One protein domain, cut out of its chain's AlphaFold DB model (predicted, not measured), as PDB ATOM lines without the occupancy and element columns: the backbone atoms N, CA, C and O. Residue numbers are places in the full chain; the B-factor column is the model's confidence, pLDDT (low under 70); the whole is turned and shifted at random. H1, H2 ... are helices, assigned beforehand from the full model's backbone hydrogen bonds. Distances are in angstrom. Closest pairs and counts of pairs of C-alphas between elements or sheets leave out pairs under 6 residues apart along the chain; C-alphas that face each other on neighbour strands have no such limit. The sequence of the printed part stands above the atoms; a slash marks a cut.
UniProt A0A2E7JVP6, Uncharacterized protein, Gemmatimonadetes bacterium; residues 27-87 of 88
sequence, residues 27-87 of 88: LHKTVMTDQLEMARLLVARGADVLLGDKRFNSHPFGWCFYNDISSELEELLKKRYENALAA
ATOM      1  N   LEU A  27      48.149 190.816  31.497       85.75
ATOM      2  CA  LEU A  27      48.570 192.148  31.956       85.75
ATOM      3  C   LEU A  27      47.684 192.733  33.065       85.75
ATOM      4  O   LEU A  27      48.166 193.460  33.925       85.75
ATOM      5  N   HIS A  28      46.397 192.404  33.115       87.69
ATOM      6  CA  HIS A  28      45.561 192.825  34.243       87.69
ATOM      7  C   HIS A  28      46.001 192.152  35.547       87.69
ATOM      8  O   HIS A  28      45.970 192.759  36.617       87.69
ATOM      9  N   LYS A  29      46.450 190.893  35.471       85.50
ATOM     10  CA  LYS A  29      46.932 190.151  36.644       85.50
ATOM     11  C   LYS A  29      48.201 190.754  37.220       85.50
ATOM     12  O   LYS A  29      48.369 190.727  38.439       85.50
ATOM     13  N   THR A  30      49.063 191.327  36.382       89.00
ATOM     14  CA  THR A  30      50.261 192.015  36.874       89.00
ATOM     15  C   THR A  30      49.898 193.265  37.661       89.00
ATOM     16  O   THR A  30      50.563 193.534  38.648       89.00
ATOM     17  N   VAL A  31      48.815 193.966  37.303       89.69
ATOM     18  CA  VAL A  31      48.296 195.106  38.082       89.69
ATOM     19  C   VAL A  31      47.711 194.646  39.417       89.69
ATOM     20  O   VAL A  31      48.027 195.216  40.450       89.69
ATOM     21  N   MET A  32      46.934 193.556  39.435       84.62
ATOM     22  CA  MET A  32      46.377 193.006  40.686       84.62
ATOM     23  C   MET A  32      47.438 192.516  41.682       84.62
ATOM     24  O   MET A  32      47.146 192.376  42.866       84.62
ATOM     25  N   THR A  33      48.623 192.152  41.192       86.75
ATOM     26  CA  THR A  33      49.703 191.560  41.996       86.75
ATOM     27  C   THR A  33      50.940 192.455  42.086       86.75
ATOM     28  O   THR A  33      51.954 192.002  42.604       86.75
ATOM     29  N   ASP A  34      50.858 193.686  41.564       90.31
ATOM     30  CA  ASP A  34      51.961 194.649  41.410       90.31
ATOM     31  C   ASP A  34      53.270 194.021  40.882       90.31
ATOM     32  O   ASP A  34      54.382 194.285  41.340       90.31
ATOM     33  N   GLN A  35      53.147 193.116  39.905       90.44
ATOM     34  CA  GLN A  35      54.278 192.349  39.379       90.44
ATOM     35  C   GLN A  35      54.908 193.003  38.156       90.44
ATOM     36  O   GLN A  35      54.692 192.602  37.006       90.44
ATOM     37  N   LEU A  36      55.762 193.981  38.434       90.88
ATOM     38  CA  LEU A  36      56.482 194.766  37.444       90.88
ATOM     39  C   LEU A  36      57.313 193.930  36.450       90.88
ATOM     40  O   LEU A  36      57.245 194.160  35.242       90.88
ATOM     41  N   GLU A  37      58.066 192.931  36.919       90.69
ATOM     42  CA  GLU A  37      58.891 192.094  36.028       90.69
ATOM     43  C   GLU A  37      58.050 191.238  35.076       90.69
ATOM     44  O   GLU A  37      58.386 191.084  33.898       90.69
ATOM     45  N   MET A  38      56.916 190.719  35.553       86.94
ATOM     46  CA  MET A  38      55.992 189.993  34.683       86.94
ATOM     47  C   MET A  38      55.352 190.927  33.656       86.94
ATOM     48  O   MET A  38      55.224 190.547  32.493       86.94
ATOM     49  N   ALA A  39      55.004 192.157  34.049       90.31
ATOM     50  CA  ALA A  39      54.467 193.151  33.125       90.31
ATOM     51  C   ALA A  39      55.479 193.479  32.019       90.31
ATOM     52  O   ALA A  39      55.122 193.470  30.839       90.31
ATOM     53  N   ARG A  40      56.759 193.671  32.371       90.75
ATOM     54  CA  ARG A  40      57.847 193.854  31.395       90.75
ATOM     55  C   ARG A  40      57.939 192.688  30.419       90.75
ATOM     56  O   ARG A  40      58.018 192.922  29.214       90.75
ATOM     57  N   LEU A  41      57.910 191.454  30.922       89.81
ATOM     58  CA  LEU A  41      57.997 190.256  30.090       89.81
ATOM     59  C   LEU A  41      56.819 190.159  29.114       89.81
ATOM     60  O   LEU A  41      57.032 189.936  27.926       89.81
ATOM     61  N   LEU A  42      55.591 190.350  29.593       87.12
ATOM     62  CA  LEU A  42      54.380 190.275  28.771       87.12
ATOM     63  C   LEU A  42      54.370 191.359  27.690       87.12
ATOM     64  O   LEU A  42      54.178 191.063  26.512       87.12
ATOM     65  N   VAL A  43      54.667 192.601  28.068       88.75
ATOM     66  CA  VAL A  43      54.796 193.721  27.131       88.75
ATOM     67  C   VAL A  43      55.882 193.450  26.083       88.75
ATOM     68  O   VAL A  43      55.677 193.709  24.898       88.75
ATOM     69  N   ALA A  44      57.038 192.913  26.486       87.81
ATOM     70  CA  ALA A  44      58.112 192.556  25.557       87.81
ATOM     71  C   ALA A  44      57.712 191.426  24.593       87.81
ATOM     72  O   ALA A  44      58.255 191.338  23.495       87.81
ATOM     73  N   ARG A  45      56.750 190.583  24.984       85.56
ATOM     74  CA  ARG A  45      56.178 189.508  24.162       85.56
ATOM     75  C   ARG A  45      55.004 189.962  23.287       85.56
ATOM     76  O   ARG A  45      54.400 189.120  22.635       85.56
ATOM     77  N   GLY A  46      54.701 191.261  23.244       84.44
ATOM     78  CA  GLY A  46      53.628 191.806  22.409       84.44
ATOM     79  C   GLY A  46      52.237 191.678  23.029       84.44
ATOM     80  O   GLY A  46      51.256 191.632  22.294       84.44
ATOM     81  N   ALA A  47      52.145 191.607  24.361       84.88
ATOM     82  CA  ALA A  47      50.863 191.702  25.048       84.88
ATOM     83  C   ALA A  47      50.147 193.007  24.677       84.88
ATOM     84  O   ALA A  47      50.736 194.090  24.753       84.88
ATOM     85  N   ASP A  48      48.876 192.895  24.307       84.50
ATOM     86  CA  ASP A  48      48.056 194.035  23.934       84.50
ATOM     87  C   ASP A  48      47.601 194.785  25.195       84.50
ATOM     88  O   ASP A  48      46.863 194.278  26.046       84.50
ATOM     89  N   VAL A  49      48.101 196.014  25.319       88.25
ATOM     90  CA  VAL A  49      47.841 196.932  26.435       88.25
ATOM     91  C   VAL A  49      46.538 197.720  26.271       88.25
ATOM     92  O   VAL A  49      46.155 198.434  27.198       88.25
ATOM     93  N   LEU A  50      45.872 197.616  25.119       87.25
ATOM     94  CA  LEU A  50      44.587 198.253  24.829       87.25
ATOM     95  C   LEU A  50      43.405 197.304  25.060       87.25
ATOM     96  O   LEU A  50      42.270 197.767  25.174       87.25
ATOM     97  N   LEU A  51      43.647 195.991  25.158       85.69
ATOM     98  CA  LEU A  51      42.586 195.015  25.400       85.69
ATOM     99  C   LEU A  51      41.889 195.266  26.735       85.69
ATOM    100  O   LEU A  51      42.496 195.154  27.799       85.69
ATOM    101  N   GLY A  52      40.587 195.529  26.663       84.81
ATOM    102  CA  GLY A  52      39.720 195.611  27.828       84.81
ATOM    103  C   GLY A  52      39.441 194.240  28.439       84.81
ATOM    104  O   GLY A  52      39.318 193.230  27.740       84.81
ATOM    105  N   ASP A  53      39.311 194.201  29.761       82.75
ATOM    106  CA  ASP A  53      38.736 193.054  30.448       82.75
ATOM    107  C   ASP A  53      37.254 192.858  30.073       82.75
ATOM    108  O   ASP A  53      36.542 193.788  29.700       82.75
ATOM    109  N   LYS A  54      36.734 191.638  30.211       79.69
ATOM    110  CA  LYS A  54      35.325 191.365  29.868       79.69
ATOM    111  C   LYS A  54      34.320 191.928  30.873       79.69
ATOM    112  O   LYS A  54      33.128 191.942  30.576       79.69
ATOM    113  N   ARG A  55      34.757 192.316  32.075       73.69
ATOM    114  CA  ARG A  55      33.853 192.736  33.154       73.69
ATOM    115  C   ARG A  55      33.579 194.232  33.145       73.69
ATOM    116  O   ARG A  55      32.430 194.623  33.333       73.69
ATOM    117  N   PHE A  56      34.612 195.046  32.978       77.62
ATOM    118  CA  PHE A  56      34.500 196.500  33.030       77.62
ATOM    119  C   PHE A  56      34.859 197.165  31.705       77.62
ATOM    120  O   PHE A  56      34.740 198.383  31.600       77.62
ATOM    121  N   ASN A  57      35.268 196.380  30.700       83.69
ATOM    122  CA  ASN A  57      35.816 196.884  29.447       83.69
ATOM    123  C   ASN A  57      36.962 197.878  29.697       83.69
ATOM    124  O   ASN A  57      37.129 198.854  28.970       83.69
ATOM    125  N   SER A  58      37.716 197.644  30.775       87.12
ATOM    126  CA  SER A  58      38.829 198.482  31.206       87.12
ATOM    127  C   SER A  58      40.126 197.785  30.843       87.12
ATOM    128  O   SER A  58      40.246 196.581  31.042       87.12
ATOM    129  N   HIS A  59      41.068 198.531  30.281       90.44
ATOM    130  CA  HIS A  59      42.379 198.038  29.863       90.44
ATOM    131  C   HIS A  59      43.349 197.948  31.059       90.44
ATOM    132  O   HIS A  59      43.091 198.561  32.101       90.44
ATOM    133  N   PRO A  60      44.506 197.261  30.931       88.44
ATOM    134  CA  PRO A  60      45.440 197.071  32.041       88.44
ATOM    135  C   PRO A  60      45.873 198.379  32.701       88.44
ATOM    136  O   PRO A  60      45.867 198.477  33.922       88.44
ATOM    137  N   PHE A  61      46.167 199.418  31.913       91.38
ATOM    138  CA  PHE A  61      46.503 200.736  32.463       91.38
ATOM    139  C   PHE A  61      45.332 201.385  33.231       91.38
ATOM    140  O   PHE A  61      45.539 202.039  34.244       91.38
ATOM    141  N   GLY A  62      44.083 201.161  32.813       90.50
ATOM    142  CA  GLY A  62      42.903 201.670  33.515       90.50
ATOM    143  C   GLY A  62      42.723 201.030  34.894       90.50
ATOM    144  O   GLY A  62      42.235 201.673  35.820       90.50
ATOM    145  N   TRP A  63      43.164 199.782  35.066       88.94
ATOM    146  CA  TRP A  63      43.134 199.096  36.359       88.94
ATOM    147  C   TRP A  63      44.104 199.686  37.384       88.94
ATOM    148  O   TRP A  63      43.846 199.548  38.581       88.94
ATOM    149  N   CYS A  64      45.167 200.361  36.945       90.56
ATOM    150  CA  CYS A  64      46.112 201.047  37.827       90.56
ATOM    151  C   CYS A  64      45.406 202.074  38.724       90.56
ATOM    152  O   CYS A  64      45.741 202.188  39.892       90.56
ATOM    153  N   PHE A  65      44.356 202.744  38.233       89.12
ATOM    154  CA  PHE A  65      43.601 203.735  39.014       89.12
ATOM    155  C   PHE A  65      42.741 203.137  40.137       89.12
ATOM    156  O   PHE A  65      42.251 203.871  40.993       89.12
ATOM    157  N   TYR A  66      42.521 201.821  40.124       85.62
ATOM    158  CA  TYR A  66      41.665 201.122  41.086       85.62
ATOM    159  C   TYR A  66      42.438 200.171  42.005       85.62
ATOM    160  O   TYR A  66      41.827 199.542  42.869       85.62
ATOM    161  N   ASN A  67      43.749 200.026  41.807       85.25
ATOM    162  CA  ASN A  67      44.613 199.157  42.598       85.25
ATOM    163  C   ASN A  67      45.758 199.983  43.180       85.25
ATOM    164  O   ASN A  67      46.213 200.937  42.561       85.25
ATOM    165  N   ASP A  68      46.225 199.594  44.359       89.00
ATOM    166  CA  ASP A  68      47.434 200.167  44.940       89.00
ATOM    167  C   ASP A  68      48.641 199.467  44.306       89.00
ATOM    168  O   ASP A  68      48.898 198.295  44.587       89.00
ATOM    169  N   ILE A  69      49.294 200.144  43.362       91.88
ATOM    170  CA  ILE A  69      50.433 199.615  42.607       91.88
ATOM    171  C   ILE A  69      51.627 200.560  42.677       91.88
ATOM    172  O   ILE A  69      51.491 201.758  42.925       91.88
ATOM    173  N   SER A  70      52.805 200.025  42.386       92.12
ATOM    174  CA  SER A  70      54.020 200.813  42.232       92.12
ATOM    175  C   SER A  70      53.915 201.814  41.073       92.12
ATOM    176  O   SER A  70      53.418 201.507  39.983       92.12
ATOM    177  N   SER A  71      54.470 203.013  41.277       92.44
ATOM    178  CA  SER A  71      54.571 204.047  40.235       92.44
ATOM    179  C   SER A  71      55.347 203.565  39.005       92.44
ATOM    180  O   SER A  71      55.072 203.984  37.885       92.44
ATOM    181  N   GLU A  72      56.289 202.642  39.199       93.19
ATOM    182  CA  GLU A  72      57.079 202.027  38.130       93.19
ATOM    183  C   GLU A  72      56.216 201.179  37.184       93.19
ATOM    184  O   GLU A  72      56.399 201.214  35.962       93.19
ATOM    185  N   LEU A  73      55.268 200.410  37.734       91.19
ATOM    186  CA  LEU A  73      54.342 199.601  36.943       91.19
ATOM    187  C   LEU A  73      53.331 200.479  36.212       91.19
ATOM    188  O   LEU A  73      53.055 200.246  35.031       91.19
ATOM    189  N   GLU A  74      52.822 201.502  36.894       93.94
ATOM    190  CA  GLU A  74      51.945 202.500  36.290       93.94
ATOM    191  C   GLU A  74      52.624 203.172  35.087       93.94
ATOM    192  O   GLU A  74      52.066 203.183  33.988       93.94
ATOM    193  N   GLU A  75      53.854 203.666  35.255       94.12
ATOM    194  CA  GLU A  75      54.598 204.357  34.200       94.12
ATOM    195  C   GLU A  75      54.883 203.443  32.999       94.12
ATOM    196  O   GLU A  75      54.731 203.857  31.843       94.12
ATOM    197  N   LEU A  76      55.241 202.178  33.250       93.19
ATOM    198  CA  LEU A  76      55.457 201.187  32.197       93.19
ATOM    199  C   LEU A  76      54.201 200.995  31.336       93.19
ATOM    200  O   LEU A  76      54.289 201.017  30.103       93.19
ATOM    201  N   LEU A  77      53.046 200.786  31.973       92.12
ATOM    202  CA  LEU A  77      51.782 200.553  31.275       92.12
ATOM    203  C   LEU A  77      51.279 201.820  30.586       92.12
ATOM    204  O   LEU A  77      50.853 201.736  29.434       92.12
ATOM    205  N   LYS A  78      51.415 202.988  31.224       93.75
ATOM    206  CA  LYS A  78      51.094 204.294  30.635       93.75
ATOM    207  C   LYS A  78      51.860 204.524  29.338       93.75
ATOM    208  O   LYS A  78      51.259 204.757  28.293       93.75
ATOM    209  N   LYS A  79      53.188 204.389  29.383       92.88
ATOM    210  CA  LYS A  79      54.055 204.597  28.216       92.88
ATOM    211  C   LYS A  79      53.689 203.657  27.073       92.88
ATOM    212  O   LYS A  79      53.705 204.041  25.906       92.88
ATOM    213  N   ARG A  80      53.373 202.399  27.390       92.00
ATOM    214  CA  ARG A  80      52.974 201.417  26.379       92.00
ATOM    215  C   ARG A  80      51.598 201.705  25.801       92.00
ATOM    216  O   ARG A  80      51.440 201.564  24.594       92.00
ATOM    217  N   TYR A  81      50.653 202.132  26.628       91.00
ATOM    218  CA  TYR A  81      49.321 202.548  26.209       91.00
ATOM    219  C   TYR A  81      49.381 203.743  25.245       91.00
ATOM    220  O   TYR A  81      48.837 203.674  24.147       91.00
ATOM    221  N   GLU A  82      50.122 204.796  25.602       90.31
ATOM    222  CA  GLU A  82      50.316 205.979  24.748       90.31
ATOM    223  C   GLU A  82      50.975 205.616  23.410       90.31
ATOM    224  O   GLU A  82      50.513 206.045  22.353       90.31
ATOM    225  N   ASN A  83      52.006 204.765  23.434       89.38
ATOM    226  CA  ASN A  83      52.660 204.285  22.214       89.38
ATOM    227  C   ASN A  83      51.720 203.464  21.321       89.38
ATOM    228  O   ASN A  83      51.809 203.564  20.102       89.38
ATOM    229  N   ALA A  84      50.847 202.642  21.910       87.06
ATOM    230  CA  ALA A  84      49.887 201.841  21.158       87.06
ATOM    231  C   ALA A  84      48.803 202.712  20.499       87.06
ATOM    232  O   ALA A  84      48.390 202.410  19.386       87.06
ATOM    233  N   LEU A  85      48.389 203.815  21.137       84.94
ATOM    234  CA  LEU A  85      47.472 204.798  20.539       84.94
ATOM    235  C   LEU A  85      48.124 205.660  19.450       84.94
ATOM    236  O   LEU A  85      47.438 206.133  18.550       84.94
ATOM    237  N   ALA A  86      49.429 205.905  19.558       82.56
ATOM    238  CA  ALA A  86      50.191 206.686  18.587       82.56
ATOM    239  C   ALA A  86      50.628 205.873  17.352       82.56
ATOM    240  O   ALA A  86      51.176 206.450  16.410       82.56
ATOM    241  N   ALA A  87      50.425 204.552  17.353       71.81
ATOM    242  CA  ALA A  87      50.701 203.707  16.200       71.81
ATOM    243  C   ALA A  87      49.632 203.943  15.102       71.81
ATOM    244  O   ALA A  87      48.444 203.892  15.419       71.81
TER     245      ALA A  87
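Overview. This is residues 27 to 87 of the 88 residues of an uncharacterized protein of Gemmatimonadetes bacterium (UniProt A0A2E7JVP6). Four helices of unequal length make a small ring of contacts in two layers: the hairpin of H1 and H2 forms one layer, and short H3 with long H4 forms the other. H4 runs nearly side by side with H2, H3 packs on H1 and on H4, and a long loop of residues 45 to 59 swings out from the end of H2 and comes back to H3. The printed part has 61 residues with four named helices, in the order H1, H2, H3, H4, and no named strand; the class is all helix, with 35 of the 61 residues in named elements. The whole is compact, with a radius of gyration of the C-alphas of 10.4 A and spans of 29 by 25 by 17 A.

Arrangement. Begin with H4, residues 71 to 85, the longest helix. Look from Leu 73 to Leu 36 in H2, residues 36 to 44: these are the closest C-alphas of the two helices, 5.3 A apart, and the helices touch. H4 and H2 run the same way at a shallow tilt of 17 degrees. H4 also touches H3, residues 60 to 64, where the closest C-alphas, those of Phe 61 and Leu 77, are 5.4 A apart. Move on to H1, residues 27 to 32: it touches H3, with the C-alphas of His 28 and Pro 60 closest at 4.8 A. H1 and H2 form a helical hairpin and touch, opposite ways at a shallow tilt of 11 degrees, with the C-alphas of Thr 30 and Ala 39 closest at 5.7 A. H1 and H4 are close but not clearly touching, with the C-alphas of Val 31 and Leu 73 closest at 7.6 A. H2 and H3 are apart. In H1, H2 and H4 every O i to N i+4 pair is within hydrogen-bond range; in H3 it is 0 of 1, beside 2 of 2 O i to N i+3 pairs.

Along the chain. Find C-alpha 71 at (54.571, 204.047, 40.235); from there H4 runs 20.9 A to C-alpha 85 at (47.472, 204.798, 20.539). H2 measures 12.2 A from C-alpha 36 to C-alpha 44. Go back to C-alpha 27 at (48.570, 192.148, 31.956), where H1 begins, and follow it 9.0 A to C-alpha 32. H3 covers 7.1 A from C-alpha 60 to C-alpha 64.

Size, cuts and confidence. The two C-alphas farthest apart, those of Asp 68 and Ala 87, are 29.1 A apart. The printed part has no cut. The link from H1 to H2 is tight, that from H3 to H4 is short, and that from H2 to H3, 15 residues, is long; the C-alphas of this long link lie 6 to 16 A from the mean of all C-alphas. The mean pLDDT of the printed part is 87.9, and no printed residue is under 70.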